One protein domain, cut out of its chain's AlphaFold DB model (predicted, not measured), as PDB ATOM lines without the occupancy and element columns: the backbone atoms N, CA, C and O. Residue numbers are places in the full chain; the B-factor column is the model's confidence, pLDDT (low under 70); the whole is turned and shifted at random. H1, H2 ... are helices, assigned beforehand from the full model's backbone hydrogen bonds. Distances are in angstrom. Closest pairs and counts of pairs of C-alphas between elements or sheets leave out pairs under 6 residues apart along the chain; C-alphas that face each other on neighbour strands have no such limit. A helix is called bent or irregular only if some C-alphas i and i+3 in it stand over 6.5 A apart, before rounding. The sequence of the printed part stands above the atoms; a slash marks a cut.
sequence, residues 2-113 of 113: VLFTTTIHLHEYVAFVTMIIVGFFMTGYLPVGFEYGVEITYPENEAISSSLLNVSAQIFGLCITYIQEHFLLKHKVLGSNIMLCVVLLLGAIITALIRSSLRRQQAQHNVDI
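AT A GLANCE: This is residues 2 to 113 of the 113 residues of the protein "Hypothetical protein" of Adineta steineri (UniProt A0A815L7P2). Two long helices, H2 and H3, meet near their ends in a V, and H4 folds back from the far end of H3, so that the three make a loose zigzag with few contacts between them. The short H1 folds back on the first part of H2 at the open end of the V, while at the V's corner the end of the chain, residues 105 to 113, sticks out beyond the rest with most of H5. The printed part has 112 residues with five named helices, in the order H1, H2, H3, H4, H5, and no named strand; its class is all helix. The whole is loose, with a radius of gyration of the C-alphas of 18.7 A and spans of 61 by 29 by 24 A, the tail adding to the length.

HOW THE PARTS SIT: H2, residues 12 to 40, is the hub, touching three other helices. With residues 34 to 38 alone it touches H3, residues 46 to 74, at a steep tilt of 41 degrees, opposite ways; the closest C-alphas, those of Val 38 and Glu 46, are 5.6 A apart. With residues 14 to 19 alone H2 touches H1, residues 2 to 10, at a shallow tilt of 9 degrees, opposite ways, closest at the C-alphas of Thr 7 and Ala 15, 5.2 A apart. H2 and H5, residues 103 to 111, only just touch, only at their ends, with 3 pairs of C-alphas within 8 A; the closest are those of Ile 40 and Arg 103, 6.8 A apart. H3, with residues 68 to 72 alone, touches residues 79 to 84 of H4, residues 77 to 97, at a shallow tilt of 29 degrees, opposite ways; the C-alphas of Leu 72 and Ser 80 are closest, 5.5 A apart. H1 and H2, H2 and H3, and H3 and H4 are helical hairpins. H1 and H4 are close but not clearly touching, with the C-alphas of Val 2 and Cys 85 closest at 7.7 A. H2 and H4 are apart, as are H4 and H5. Every O i to N i+4 pair is within hydrogen-bond range in H4 and H5, against 3 of 5 in H1, 23 of 25 in H2 and 24 of 25 in H3.

IN THESE COORDINATES: H2 measures 41.8 A from C-alpha 12 at (141.276, 169.516, 203.921) to C-alpha 40 at (149.608, 133.928, 183.697). It is neither bent nor irregular, but only just: C-alphas 28 and 31 are 6.3 A apart. H3 measures 42.5 A and H4 30.5 A; H1 and H5 have 9 residues each. H5 ends with C-alpha 111 at (153.801, 116.031, 186.571).

THE WHOLE: The C-alphas of Lys 74 and Ile 113, the two farthest apart, are 62.1 A from each other. The printed part has no cut, and its four links between helices are tight. The mean pLDDT of the printed part is 80.0; residues 2 to 4, 6 to 10 and 99 to 113 are under 70.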
ATOM      1  N   VAL A   2     135.699 158.447 194.420       68.50
ATOM      2  CA  VAL A   2     134.596 158.823 195.329       68.50
ATOM      3  C   VAL A   2     135.097 159.378 196.670       68.50
ATOM      4  O   VAL A   2     134.761 160.505 197.003       68.50
ATOM      5  N   LEU A   3     135.987 158.657 197.368       69.12
ATOM      6  CA  LEU A   3     136.555 159.104 198.650       69.12
ATOM      7  C   LEU A   3     137.290 160.450 198.558       69.12
ATOM      8  O   LEU A   3     137.160 161.283 199.444       69.12
ATOM      9  N   PHE A   4     138.036 160.702 197.481       68.44
ATOM     10  CA  PHE A   4     138.758 161.964 197.299       68.44
ATOM     11  C   PHE A   4     137.793 163.140 197.075       68.44
ATOM     12  O   PHE A   4     137.924 164.183 197.713       68.44
ATOM     13  N   THR A   5     136.772 162.952 196.231       71.56
ATOM     14  CA  THR A   5     135.752 163.979 195.959       71.56
ATOM     15  C   THR A   5     134.904 164.294 197.192       71.56
ATOM     16  O   THR A   5     134.625 165.461 197.451       71.56
ATOM     17  N   THR A   6     134.517 163.287 197.978       65.88
ATOM     18  CA  THR A   6     133.730 163.506 199.202       65.88
ATOM     19  C   THR A   6     134.553 164.161 200.306       65.88
ATOM     20  O   THR A   6     134.023 164.961 201.070       65.88
ATOM     21  N   THR A   7     135.850 163.854 200.384       66.50
ATOM     22  CA  THR A   7     136.698 164.340 201.479       66.50
ATOM     23  C   THR A   7     137.129 165.795 201.292       66.50
ATOM     24  O   THR A   7     137.160 166.541 202.269       66.50
ATOM     25  N   ILE A   8     137.348 166.244 200.049       66.19
ATOM     26  CA  ILE A   8     137.594 167.665 199.739       66.19
ATOM     27  C   ILE A   8     136.432 168.568 200.186       66.19
ATOM     28  O   ILE A   8     136.661 169.712 200.565       66.19
ATOM     29  N   HIS A   9     135.194 168.063 200.169       64.81
ATOM     30  CA  HIS A   9     134.019 168.833 200.580       64.81
ATOM     31  C   HIS A   9     133.803 168.897 202.096       64.81
ATOM     32  O   HIS A   9     133.047 169.758 202.543       64.81
ATOM     33  N   LEU A  10     134.426 168.005 202.873       66.19
ATOM     34  CA  LEU A  10     134.222 167.931 204.318       66.19
ATOM     35  C   LEU A  10     135.279 168.732 205.085       66.19
ATOM     36  O   LEU A  10     134.878 169.581 205.860       66.19
ATOM     37  N   HIS A  11     136.584 168.491 204.865       71.25
ATOM     38  CA  HIS A  11     137.711 169.248 205.450       71.25
ATOM     39  C   HIS A  11     139.060 168.811 204.827       71.25
ATOM     40  O   HIS A  11     139.309 167.619 204.635       71.25
ATOM     41  N   GLU A  12     139.980 169.753 204.592       73.69
ATOM     42  CA  GLU A  12     141.276 169.516 203.921       73.69
ATOM     43  C   GLU A  12     142.205 168.518 204.643       73.69
ATOM     44  O   GLU A  12     142.821 167.668 204.001       73.69
ATOM     45  N   TYR A  13     142.248 168.533 205.980       78.38
ATOM     46  CA  TYR A  13     143.071 167.604 206.769       78.38
ATOM     47  C   TYR A  13     142.633 166.142 206.627       78.38
ATOM     48  O   TYR A  13     143.467 165.236 206.600       78.38
ATOM     49  N   VAL A  14     141.327 165.903 206.485       79.44
ATOM     50  CA  VAL A  14     140.789 164.555 206.271       79.44
ATOM     51  C   VAL A  14     141.237 164.039 204.899       79.44
ATOM     52  O   VAL A  14     141.552 162.857 204.756       79.44
ATOM     53  N   ALA A  15     141.371 164.922 203.901       80.31
ATOM     54  CA  ALA A  15     141.822 164.547 202.561       80.31
ATOM     55  C   ALA A  15     143.263 164.027 202.590       80.31
ATOM     56  O   ALA A  15     143.540 162.976 202.012       80.31
ATOM     57  N   PHE A  16     144.154 164.672 203.345       82.62
ATOM     58  CA  PHE A  16     145.532 164.200 203.510       82.62
ATOM     59  C   PHE A  16     145.609 162.803 204.130       82.62
ATOM     60  O   PHE A  16     146.276 161.927 203.579       82.62
ATOM     61  N   VAL A  17     144.884 162.563 205.226       85.38
ATOM     62  CA  VAL A  17     144.873 161.245 205.887       85.38
ATOM     63  C   VAL A  17     144.323 160.169 204.947       85.38
ATOM     64  O   VAL A  17     144.915 159.096 204.821       85.38
ATOM     65  N   THR A  18     143.236 160.459 204.227       84.38
ATOM     66  CA  THR A  18     142.677 159.503 203.257       84.38
ATOM     67  C   THR A  18     143.638 159.204 202.105       84.38
ATOM     68  O   THR A  18     143.750 158.044 201.714       84.38
ATOM     69  N   MET A  19     144.381 160.193 201.597       83.38
ATOM     70  CA  MET A  19     145.378 159.970 200.543       83.38
ATOM     71  C   MET A  19     146.555 159.118 201.019       83.38
ATOM     72  O   MET A  19     147.022 158.278 200.254       83.38
ATOM     73  N   ILE A  20     146.998 159.272 202.271       87.25
ATOM     74  CA  ILE A  20     148.054 158.429 202.854       87.25
ATOM     75  C   ILE A  20     147.600 156.969 202.899       87.25
ATOM     76  O   ILE A  20     148.309 156.084 202.421       87.25
ATOM     77  N   ILE A  21     146.399 156.719 203.426       87.19
ATOM     78  CA  ILE A  21     145.853 155.362 203.545       87.19
ATOM     79  C   ILE A  21     145.669 154.745 202.154       87.19
ATOM     80  O   ILE A  21     146.144 153.643 201.893       87.19
ATOM     81  N   VAL A  22     145.029 155.467 201.231       85.25
ATOM     82  CA  VAL A  22     144.802 154.986 199.859       85.25
ATOM     83  C   VAL A  22     146.124 154.750 199.124       85.25
ATOM     84  O   VAL A  22     146.273 153.721 198.470       85.25
ATOM     85  N   GLY A  23     147.093 155.658 199.251       85.94
ATOM     86  CA  GLY A  23     148.412 155.530 198.627       85.94
ATOM     87  C   GLY A  23     149.199 154.325 199.144       85.94
ATOM     88  O   GLY A  23     149.818 153.611 198.350       85.94
ATOM     89  N   PHE A  24     149.111 154.042 200.449       87.38
ATOM     90  CA  PHE A  24     149.728 152.863 201.056       87.38
ATOM     91  C   PHE A  24     149.175 151.563 200.452       87.38
ATOM     92  O   PHE A  24     149.940 150.731 199.967       87.38
ATOM     93  N   PHE A  25     147.846 151.417 200.394       84.69
ATOM     94  CA  PHE A  25     147.220 150.218 199.827       84.69
ATOM     95  C   PHE A  25     147.440 150.077 198.314       84.69
ATOM     96  O   PHE A  25     147.669 148.969 197.831       84.69
ATOM     97  N   MET A  26     147.423 151.182 197.561       82.75
ATOM     98  CA  MET A  26     147.669 151.155 196.111       82.75
ATOM     99  C   MET A  26     149.092 150.704 195.772       82.75
ATOM    100  O   MET A  26     149.286 149.940 194.829       82.75
ATOM    101  N   THR A  27     150.080 151.121 196.567       87.31
ATOM    102  CA  THR A  27     151.475 150.700 196.367       87.31
ATOM    103  C   THR A  27     151.639 149.197 196.570       87.31
ATOM    104  O   THR A  27     152.354 148.565 195.802       87.31
ATOM    105  N   GLY A  28     150.949 148.611 197.555       83.62
ATOM    106  CA  GLY A  28     150.979 147.165 197.803       83.62
ATOM    107  C   GLY A  28     150.275 146.330 196.728       83.62
ATOM    108  O   GLY A  28     150.643 145.181 196.508       83.62
ATOM    109  N   TYR A  29     149.303 146.905 196.016       83.75
ATOM    110  CA  TYR A  29     148.597 146.222 194.929       83.75
ATOM    111  C   TYR A  29     149.462 146.048 193.669       83.75
ATOM    112  O   TYR A  29     149.338 145.056 192.954       83.75
ATOM    113  N   LEU A  30     150.363 146.998 193.405       84.31
ATOM    114  CA  LEU A  30     151.224 146.991 192.223       84.31
ATOM    115  C   LEU A  30     152.146 145.751 192.115       84.31
ATOM    116  O   LEU A  30     152.107 145.102 191.069       84.31
ATOM    117  N   PRO A  31     152.940 145.368 193.140       85.69
ATOM    118  CA  PRO A  31     153.790 144.178 193.066       85.69
ATOM    119  C   PRO A  31     152.979 142.883 192.932       85.69
ATOM    120  O   PRO A  31     153.354 142.025 192.141       85.69
ATOM    121  N   VAL A  32     151.821 142.776 193.600       86.88
ATOM    122  CA  VAL A  32     150.911 141.622 193.459       86.88
ATOM    123  C   VAL A  32     150.412 141.486 192.015       86.88
ATOM    124  O   VAL A  32     150.331 140.380 191.483       86.88
ATOM    125  N   GLY A  33     150.118 142.608 191.350       86.69
ATOM    126  CA  GLY A  33     149.748 142.621 189.934       86.69
ATOM    127  C   GLY A  33     150.870 142.140 189.009       86.69
ATOM    128  O   GLY A  33     150.595 141.413 188.054       86.69
ATOM    129  N   PHE A  34     152.128 142.499 189.295       87.81
ATOM    130  CA  PHE A  34     153.280 142.007 188.531       87.81
ATOM    131  C   PHE A  34     153.494 140.504 188.717       87.81
ATOM    132  O   PHE A  34     153.629 139.794 187.720       87.81
ATOM    133  N   GLU A  35     153.455 140.009 189.955       87.50
ATOM    134  CA  GLU A  35     153.576 138.573 190.247       87.50
ATOM    135  C   GLU A  35     152.473 137.763 189.551       87.50
ATOM    136  O   GLU A  35     152.752 136.750 188.907       87.50
ATOM    137  N   TYR A  36     151.231 138.254 189.599       85.25
ATOM    138  CA  TYR A  36     150.098 137.621 188.927       85.25
ATOM    139  C   TYR A  36     150.234 137.628 187.397       85.25
ATOM    140  O   TYR A  36     149.941 136.631 186.735       85.25
ATOM    141  N   GLY A  37     150.711 138.735 186.820       83.81
ATOM    142  CA  GLY A  37     150.954 138.843 185.381       83.81
ATOM    143  C   GLY A  37     152.001 137.844 184.889       83.81
ATOM    144  O   GLY A  37     151.769 137.167 183.890       83.81
ATOM    145  N   VAL A  38     153.109 137.710 185.624       85.50
ATOM    146  CA  VAL A  38     154.168 136.724 185.348       85.50
ATOM    147  C   VAL A  38     153.642 135.289 185.456       85.50
ATOM    148  O   VAL A  38     154.003 134.430 184.651       85.50
ATOM    149  N   GLU A  39     152.754 135.010 186.412       83.19
ATOM    150  CA  GLU A  39     152.178 133.672 186.571       83.19
ATOM    151  C   GLU A  39     151.276 133.267 185.392       83.19
ATOM    152  O   GLU A  39     151.313 132.114 184.951       83.19
ATOM    153  N   ILE A  40     150.489 134.201 184.846       79.81
ATOM    154  CA  ILE A  40     149.608 133.928 183.697       79.81
ATOM    155  C   ILE A  40     150.410 133.677 182.410       79.81
ATOM    156  O   ILE A  40     149.983 132.876 181.567       79.81
ATOM    157  N   THR A  41     151.553 134.344 182.246       82.88
ATOM    158  CA  THR A  41     152.385 134.273 181.036       82.88
ATOM    159  C   THR A  41     153.446 133.168 181.073       82.88
ATOM    160  O   THR A  41     154.184 133.015 180.103       82.88
ATOM    161  N   TYR A  42     153.517 132.353 182.130       78.38
ATOM    162  CA  TYR A  42     154.482 131.251 182.231       78.38
ATOM    163  C   TYR A  42     154.399 130.278 181.028       78.38
ATOM    164  O   TYR A  42     153.287 129.885 180.648       78.38
ATOM    165  N   PRO A  43     155.537 129.830 180.442       78.19
ATOM    166  CA  PRO A  43     156.931 129.974 180.892       78.19
ATOM    167  C   PRO A  43     157.715 131.137 180.253       78.19
ATOM    168  O   PRO A  43     158.907 130.997 179.978       78.19
ATOM    169  N   GLU A  44     157.081 132.276 179.981       82.94
ATOM    170  CA  GLU A  44     157.798 133.444 179.457       82.94
ATOM    171  C   GLU A  44     158.734 134.086 180.491       82.94
ATOM    172  O   GLU A  44     158.538 133.982 181.703       82.94
ATOM    173  N   ASN A  45     159.753 134.797 179.998       85.38
ATOM    174  CA  ASN A  45     160.703 135.511 180.849       85.38
ATOM    175  C   ASN A  45     159.975 136.545 181.733       85.38
ATOM    176  O   ASN A  45     159.289 137.445 181.233       85.38
ATOM    177  N   GLU A  46     160.179 136.447 183.048       86.25
ATOM    178  CA  GLU A  46     159.579 137.322 184.063       86.25
ATOM    179  C   GLU A  46     159.873 138.807 183.799       86.25
ATOM    180  O   GLU A  46     159.003 139.667 183.977       86.25
ATOM    181  N   ALA A  47     161.080 139.106 183.302       87.25
ATOM    182  CA  ALA A  47     161.507 140.462 182.975       87.25
ATOM    183  C   ALA A  47     160.709 141.053 181.804       87.25
ATOM    184  O   ALA A  47     160.361 142.235 181.833       87.25
ATOM    185  N   ILE A  48     160.380 140.243 180.790       88.81
ATOM    186  CA  ILE A  48     159.598 140.687 179.626       88.81
ATOM    187  C   ILE A  48     158.141 140.910 180.036       88.81
ATOM    188  O   ILE A  48     157.573 141.956 179.726       88.81
ATOM    189  N   SER A  49     157.564 139.973 180.794       88.69
ATOM    190  CA  SER A  49     156.172 140.051 181.257       88.69
ATOM    191  C   SER A  49     155.933 141.262 182.166       88.69
ATOM    192  O   SER A  49     155.008 142.043 181.932       88.69
ATOM    193  N   SER A  50     156.813 141.485 183.149       87.88
ATOM    194  CA  SER A  50     156.711 142.621 184.077       87.88
ATOM    195  C   SER A  50     156.923 143.962 183.370       87.88
ATOM    196  O   SER A  50     156.186 144.924 183.605       87.88
ATOM    197  N   SER A  51     157.893 144.030 182.451       90.25
ATOM    198  CA  SER A  51     158.165 145.248 181.679       90.25
ATOM    199  C   SER A  51     157.012 145.594 180.741       90.25
ATOM    200  O   SER A  51     156.620 146.759 180.662       90.25
ATOM    201  N   LEU A  52     156.424 144.599 180.067       90.12
ATOM    202  CA  LEU A  52     155.273 144.804 179.190       90.12
ATOM    203  C   LEU A  52     154.051 145.284 179.979       90.12
ATOM    204  O   LEU A  52     153.377 146.221 179.543       90.12
ATOM    205  N   LEU A  53     153.800 144.707 181.161       89.25
ATOM    206  CA  LEU A  53     152.706 145.146 182.028       89.25
ATOM    207  C   LEU A  53     152.899 146.607 182.462       89.25
ATOM    208  O   LEU A  53     151.964 147.402 182.355       89.25
ATOM    209  N   ASN A  54     154.118 146.999 182.844       90.38
ATOM    210  CA  ASN A  54     154.420 148.383 183.219       90.38
ATOM    211  C   ASN A  54     154.273 149.366 182.041       90.38
ATOM    212  O   ASN A  54     153.672 150.429 182.189       90.38
ATOM    213  N   VAL A  55     154.765 149.002 180.852       94.06
ATOM    214  CA  VAL A  55     154.587 149.814 179.635       94.06
ATOM    215  C   VAL A  55     153.103 149.969 179.302       94.06
ATOM    216  O   VAL A  55     152.659 151.077 178.999       94.06
ATOM    217  N   SER A  56     152.316 148.896 179.417       91.44
ATOM    218  CA  SER A  56     150.873 148.952 179.174       91.44
ATOM    219  C   SER A  56     150.173 149.911 180.143       91.44
ATOM    220  O   SER A  56     149.404 150.765 179.699       91.44
ATOM    221  N   ALA A  57     150.512 149.861 181.438       90.69
ATOM    222  CA  ALA A  57     149.959 150.755 182.452       90.69
ATOM    223  C   ALA A  57     150.254 152.229 182.139       90.69
ATOM    224  O   ALA A  57     149.366 153.073 182.264       90.69
ATOM    225  N   GLN A  58     151.463 152.533 181.661       94.00
ATOM    226  CA  GLN A  58     151.846 153.895 181.287       94.00
ATOM    227  C   GLN A  58     151.100 154.399 180.047       94.00
ATOM    228  O   GLN A  58     150.617 155.532 180.041       94.00
ATOM    229  N   ILE A  59     150.954 153.565 179.014       95.19
ATOM    230  CA  ILE A  59     150.211 153.936 177.799       95.19
ATOM    231  C   ILE A  59     148.740 154.194 178.138       95.19
ATOM    232  O   ILE A  59     148.207 155.249 177.793       95.19
ATOM    233  N   PHE A  60     148.093 153.277 178.865       91.25
ATOM    234  CA  PHE A  60     146.704 153.468 179.286       91.25
ATOM    235  C   PHE A  60     146.545 154.679 180.207       91.25
ATOM    236  O   PHE A  60     145.590 155.437 180.044       91.25
ATOM    237  N   GLY A  61     147.493 154.908 181.120       91.75
ATOM    238  CA  GLY A  61     147.517 156.086 181.986       91.75
ATOM    239  C   GLY A  61     147.546 157.393 181.192       91.75
ATOM    240  O   GLY A  61     146.735 158.285 181.452       91.75
ATOM    241  N   LEU A  62     148.409 157.488 180.175       95.06
ATOM    242  CA  LEU A  62     148.472 158.648 179.279       95.06
ATOM    243  C   LEU A  62     147.174 158.831 178.485       95.06
ATOM    244  O   LEU A  62     146.630 159.936 178.449       95.06
ATOM    245  N   CYS A  63     146.636 157.760 177.896       93.81
ATOM    246  CA  CYS A  63     145.386 157.823 177.137       93.81
ATOM    247  C   CYS A  63     144.205 158.282 178.005       93.81
ATOM    248  O   CYS A  63     143.463 159.180 177.607       93.81
ATOM    249  N   ILE A  64     144.035 157.698 179.196       91.06
ATOM    250  CA  ILE A  64     142.951 158.057 180.122       91.06
ATOM    251  C   ILE A  64     143.103 159.508 180.581       91.06
ATOM    252  O   ILE A  64     142.112 160.237 180.604       91.06
ATOM    253  N   THR A  65     144.328 159.947 180.886       92.25
ATOM    254  CA  THR A  65     144.604 161.331 181.301       92.25
ATOM    255  C   THR A  65     144.234 162.325 180.203       92.25
ATOM    256  O   THR A  65     143.555 163.309 180.480       92.25
ATOM    257  N   TYR A  66     144.592 162.036 178.950       92.19
ATOM    258  CA  TYR A  66     144.238 162.883 177.808       92.19
ATOM    259  C   TYR A  66     142.716 162.974 177.591       92.19
ATOM    260  O   TYR A  66     142.163 164.058 177.391       92.19
ATOM    261  N   ILE A  67     142.008 161.842 177.683       90.00
ATOM    262  CA  ILE A  67     140.539 161.811 177.574       90.00
ATOM    263  C   ILE A  67     139.905 162.615 178.716       90.00
ATOM    264  O   ILE A  67     138.975 163.394 178.489       90.00
ATOM    265  N   GLN A  68     140.421 162.454 179.935       87.00
ATOM    266  CA  GLN A  68     139.950 163.162 181.118       87.00
ATOM    267  C   GLN A  68     140.165 164.672 181.004       87.00
ATOM    268  O   GLN A  68     139.253 165.428 181.330       87.00
ATOM    269  N   GLU A  69     141.327 165.115 180.522       88.38
ATOM    270  CA  GLU A  69     141.633 166.528 180.282       88.38
ATOM    271  C   GLU A  69     140.612 167.151 179.322       88.38
ATOM    272  O   GLU A  69     139.981 168.162 179.639       88.38
ATOM    273  N   HIS A  70     140.357 166.496 178.189       85.44
ATOM    274  CA  HIS A  70     139.364 166.970 177.228       85.44
ATOM    275  C   HIS A  70     137.940 166.997 177.823       85.44
ATOM    276  O   HIS A  70     137.138 167.881 177.499       85.44
ATOM    277  N   PHE A  71     137.612 166.063 178.722       83.12
ATOM    278  CA  PHE A  71     136.320 166.035 179.413       83.12
ATOM    279  C   PHE A  71     136.196 167.138 180.478       83.12
ATOM    280  O   PHE A  71     135.133 167.754 180.585       83.12
ATOM    281  N   LEU A  72     137.279 167.426 181.206       84.25
ATOM    282  CA  LEU A  72     137.404 168.517 182.184       84.25
ATOM    283  C   LEU A  72     137.212 169.897 181.553       84.25
ATOM    284  O   LEU A  72     136.614 170.770 182.174       84.25
ATOM    285  N   LEU A  73     137.687 170.097 180.320       80.06
ATOM    286  CA  LEU A  73     137.539 171.376 179.615       80.06
ATOM    287  C   LEU A  73     136.094 171.650 179.161       80.06
ATOM    288  O   LEU A  73     135.717 172.808 178.992       80.06
ATOM    289  N   LYS A  74     135.276 170.604 178.963       77.19
ATOM    290  CA  LYS A  74     133.885 170.726 178.481       77.19
ATOM    291  C   LYS A  74     132.823 170.560 179.571       77.19
ATOM    292  O   LYS A  74     131.732 171.108 179.436       77.19
ATOM    293  N   HIS A  75     133.113 169.812 180.632       74.62
ATOM    294  CA  HIS A  75     132.178 169.510 181.717       74.62
ATOM    295  C   HIS A  75     132.722 169.990 183.064       74.62
ATOM    296  O   HIS A  75     133.923 170.122 183.266       74.62
ATOM    297  N   LYS A  76     131.833 170.193 184.045       77.81
ATOM    298  CA  LYS A  76     132.247 170.447 185.434       77.81
ATOM    299  C   LYS A  76     133.094 169.279 185.958       77.81
ATOM    300  O   LYS A  76     132.883 168.135 185.561       77.81
ATOM    301  N   VAL A  77     133.962 169.557 186.933       78.44
ATOM    302  CA  VAL A  77     134.847 168.580 187.609       78.44
ATOM    303  C   VAL A  77     134.116 167.288 188.007       78.44
ATOM    304  O   VAL A  77     134.648 166.193 187.850       78.44
ATOM    305  N   LEU A  78     132.853 167.398 188.436       76.75
ATOM    306  CA  LEU A  78     132.008 166.252 188.769       76.75
ATOM    307  C   LEU A  78     131.836 165.268 187.593       76.75
ATOM    308  O   LEU A  78     131.935 164.062 187.791       76.75
ATOM    309  N   GLY A  79     131.618 165.767 186.373       79.38
ATOM    310  CA  GLY A  79     131.439 164.941 185.175       79.38
ATOM    311  C   GLY A  79     132.706 164.172 184.799       79.38
ATOM    312  O   GLY A  79     132.639 162.987 184.480       79.38
ATOM    313  N   SER A  80     133.870 164.810 184.936       82.38
ATOM    314  CA  SER A  80     135.167 164.147 184.761       82.38
ATOM    315  C   SER A  80     135.410 163.058 185.811       82.38
ATOM    316  O   SER A  80     135.898 161.975 185.491       82.38
ATOM    317  N   ASN A  81     135.034 163.306 187.067       84.38
ATOM    318  CA  ASN A  81     135.178 162.307 188.128       84.38
ATOM    319  C   ASN A  81     134.243 161.107 187.918       84.38
ATOM    320  O   ASN A  81     134.639 159.975 188.192       84.38
ATOM    321  N   ILE A  82     133.030 161.327 187.394       85.69
ATOM    322  CA  ILE A  82     132.109 160.243 187.018       85.69
ATOM    323  C   ILE A  82     132.711 159.399 185.889       85.69
ATOM    324  O   ILE A  82     132.691 158.173 185.981       85.69
ATOM    325  N   MET A  83     133.306 160.028 184.871       87.69
ATOM    326  CA  MET A  83     133.999 159.316 183.792       87.69
ATOM    327  C   MET A  83     135.106 158.402 184.342       87.69
ATOM    328  O   MET A  83     135.155 157.221 184.002       87.69
ATOM    329  N   LEU A  84     135.947 158.914 185.246       87.06
ATOM    330  CA  LEU A  84     136.975 158.113 185.913       87.06
ATOM    331  C   LEU A  84     136.392 156.948 186.720       87.06
ATOM    332  O   LEU A  84     136.936 155.847 186.684       87.06
ATOM    333  N   CYS A  85     135.286 157.163 187.438       88.62
ATOM    334  CA  CYS A  85     134.602 156.088 188.157       88.62
ATOM    335  C   CYS A  85     134.118 154.984 187.206       88.62
ATOM    336  O   CYS A  85     134.275 153.809 187.529       88.62
ATOM    337  N   VAL A  86     133.582 155.339 186.034       89.94
ATOM    338  CA  VAL A  86     133.153 154.366 185.015       89.94
ATOM    339  C   VAL A  86     134.346 153.582 184.470       89.94
ATOM    340  O   VAL A  86     134.282 152.358 184.413       89.94
ATOM    341  N   VAL A  87     135.447 154.255 184.126       90.25
ATOM    342  CA  VAL A  87     136.667 153.591 183.630       90.25
ATOM    343  C   VAL A  87     137.228 152.618 184.668       90.25
ATOM    344  O   VAL A  87     137.550 151.479 184.330       90.25
ATOM    345  N   LEU A  88     137.286 153.022 185.941       88.69
ATOM    346  CA  LEU A  88     137.732 152.149 187.030       88.69
ATOM    347  C   LEU A  88     136.792 150.958 187.247       88.69
ATOM    348  O   LEU A  88     137.268 149.852 187.489       88.69
ATOM    349  N   LEU A  89     135.476 151.161 187.141       90.69
ATOM    350  CA  LEU A  89     134.491 150.088 187.275       90.69
ATOM    351  C   LEU A  89     134.603 149.079 186.126       90.69
ATOM    352  O   LEU A  89     134.596 147.875 186.370       90.69
ATOM    353  N   LEU A  90     134.770 149.554 184.890       91.44
ATOM    354  CA  LEU A  90     135.023 148.692 183.734       91.44
ATOM    355  C   LEU A  90     136.325 147.904 183.902       91.44
ATOM    356  O   LEU A  90     136.327 146.694 183.695       91.44
ATOM    357  N   GLY A  91     137.403 148.559 184.344       87.00
ATOM    358  CA  GLY A  91     138.664 147.893 184.667       87.00
ATOM    359  C   GLY A  91     138.493 146.818 185.742       87.00
ATOM    360  O   GLY A  91     138.966 145.700 185.567       87.00
ATOM    361  N   ALA A  92     137.748 147.110 186.811       87.50
ATOM    362  CA  ALA A  92     137.464 146.148 187.875       87.50
ATOM    363  C   ALA A  92     136.641 144.947 187.383       87.50
ATOM    364  O   ALA A  92     136.935 143.819 187.768       87.50
ATOM    365  N   ILE A  93     135.650 145.166 186.512       90.25
ATOM    366  CA  ILE A  93     134.866 144.084 185.899       90.25
ATOM    367  C   ILE A  93     135.766 143.215 185.022       90.25
ATOM    368  O   ILE A  93     135.738 141.997 185.160       90.25
ATOM    369  N   ILE A  94     136.585 143.820 184.155       86.50
ATOM    370  CA  ILE A  94     137.518 143.076 183.299       86.50
ATOM    371  C   ILE A  94     138.452 142.228 184.164       86.50
ATOM    372  O   ILE A  94     138.556 141.030 183.925       86.50
ATOM    373  N   THR A  95     139.052 142.810 185.207       84.38
ATOM    374  CA  THR A  95     139.918 142.087 186.149       84.38
ATOM    375  C   THR A  95     139.176 140.957 186.865       84.38
ATOM    376  O   THR A  95     139.714 139.861 186.978       84.38
ATOM    377  N   ALA A  96     137.931 141.175 187.298       83.50
ATOM    378  CA  ALA A  96     137.117 140.144 187.947       83.50
ATOM    379  C   ALA A  96     136.736 138.988 187.002       83.50
ATOM    380  O   ALA A  96     136.499 137.871 187.459       83.50
ATOM    381  N   LEU A  97     136.676 139.246 185.693       82.38
ATOM    382  CA  LEU A  97     136.408 138.237 184.667       82.38
ATOM    383  C   LEU A  97     137.661 137.451 184.249       82.38
ATOM    384  O   LEU A  97     137.523 136.423 183.580       82.38
ATOM    385  N   ILE A  98     138.867 137.886 184.634       78.31
ATOM    386  CA  ILE A  98     140.090 137.110 184.402       78.31
ATOM    387  C   ILE A  98     139.984 135.820 185.221       78.31
ATOM    388  O   ILE A  98     140.055 135.820 186.449       78.31
ATOM    389  N   ARG A  99     139.795 134.688 184.530       57.81
ATOM    390  CA  ARG A  99     139.832 133.364 185.158       57.81
ATOM    391  C   ARG A  99     141.208 133.158 185.784       57.81
ATOM    392  O   ARG A  99     142.210 133.124 185.077       57.81
ATOM    393  N   SER A 100     141.236 132.902 187.087       55.94
ATOM    394  CA  SER A 100     142.409 132.446 187.835       55.94
ATOM    395  C   SER A 100     142.761 130.991 187.498       55.94
ATOM    396  O   SER A 100     142.857 130.144 188.389       55.94
ATOM    397  N   SER A 101     142.906 130.643 186.217       49.88
ATOM    398  CA  SER A 101     143.553 129.380 185.866       49.88
ATOM    399  C   SER A 101     145.029 129.531 186.221       49.88
ATOM    400  O   SER A 101     145.825 129.986 185.401       49.88
ATOM    401  N   LEU A 102     145.366 129.227 187.474       55.66
ATOM    402  CA  LEU A 102     146.724 129.180 188.004       55.66
ATOM    403  C   LEU A 102     147.445 128.030 187.291       55.66
ATOM    404  O   LEU A 102     147.479 126.891 187.765       55.66
ATOM    405  N   ARG A 103     147.969 128.315 186.092       54.88
ATOM    406  CA  ARG A 103     148.641 127.336 185.220       54.88
ATOM    407  C   ARG A 103     149.820 126.673 185.936       54.88
ATOM    408  O   ARG A 103     150.126 125.527 185.635       54.88
ATOM    409  N   ARG A 104     150.412 127.342 186.937       52.91
ATOM    410  CA  ARG A 104     151.478 126.810 187.797       52.91
ATOM    411  C   ARG A 104     151.003 125.668 188.708       52.91
ATOM    412  O   ARG A 104     151.704 124.669 188.822       52.91
ATOM    413  N   GLN A 105     149.790 125.750 189.265       52.78
ATOM    414  CA  GLN A 105     149.198 124.646 190.036       52.78
ATOM    415  C   GLN A 105     148.772 123.477 189.137       52.78
ATOM    416  O   GLN A 105     148.958 122.320 189.506       52.78
ATOM    417  N   GLN A 106     148.257 123.757 187.935       57.19
ATOM    418  CA  GLN A 106     147.902 122.702 186.973       57.19
ATOM    419  C   GLN A 106     149.133 122.006 186.370       57.19
ATOM    420  O   GLN A 106     149.086 120.803 186.126       57.19
ATOM    421  N   ALA A 107     150.240 122.726 186.158       57.03
ATOM    422  CA  ALA A 107     151.493 122.146 185.679       57.03
ATOM    423  C   ALA A 107     152.172 121.264 186.739       57.03
ATOM    424  O   ALA A 107     152.672 120.205 186.383       57.03
ATOM    425  N   GLN A 108     152.141 121.638 188.028       58.50
ATOM    426  CA  GLN A 108     152.609 120.754 189.106       58.50
ATOM    427  C   GLN A 108     151.726 119.500 189.235       58.50
ATOM    428  O   GLN A 108     152.255 118.401 189.326       58.50
ATOM    429  N   HIS A 109     150.398 119.634 189.136       53.12
ATOM    430  CA  HIS A 109     149.482 118.490 189.227       53.12
ATOM    431  C   HIS A 109     149.612 117.488 188.062       53.12
ATOM    432  O   HIS A 109     149.390 116.300 188.257       53.12
ATOM    433  N   ASN A 110     149.987 117.942 186.860       53.59
ATOM    434  CA  ASN A 110     150.169 117.070 185.690       53.59
ATOM    435  C   ASN A 110     151.532 116.356 185.634       53.59
ATOM    436  O   ASN A 110     151.704 115.486 184.787       53.59
ATOM    437  N   VAL A 111     152.503 116.731 186.471       55.91
ATOM    438  CA  VAL A 111     153.801 116.031 186.571       55.91
ATOM    439  C   VAL A 111     153.730 114.867 187.573       55.91
ATOM    440  O   VAL A 111     154.546 113.954 187.500       55.91
ATOM    441  N   ASP A 112     152.722 114.862 188.451       52.41
ATOM    442  CA  ASP A 112     152.490 113.830 189.470       52.41
ATOM    443  C   ASP A 112     151.562 112.672 189.002       52.41
ATOM    444  O   ASP A 112     151.115 111.884 189.839       52.41
ATOM    445  N   ILE A 113     151.258 112.547 187.694       46.75
ATOM    446  CA  ILE A 113     150.443 111.455 187.097       46.75
ATOM    447  C   ILE A 113     151.274 110.609 186.130       46.75
ATOM    448  O   ILE A 113     151.922 111.201 185.238       46.75
TER     449      ILE A 113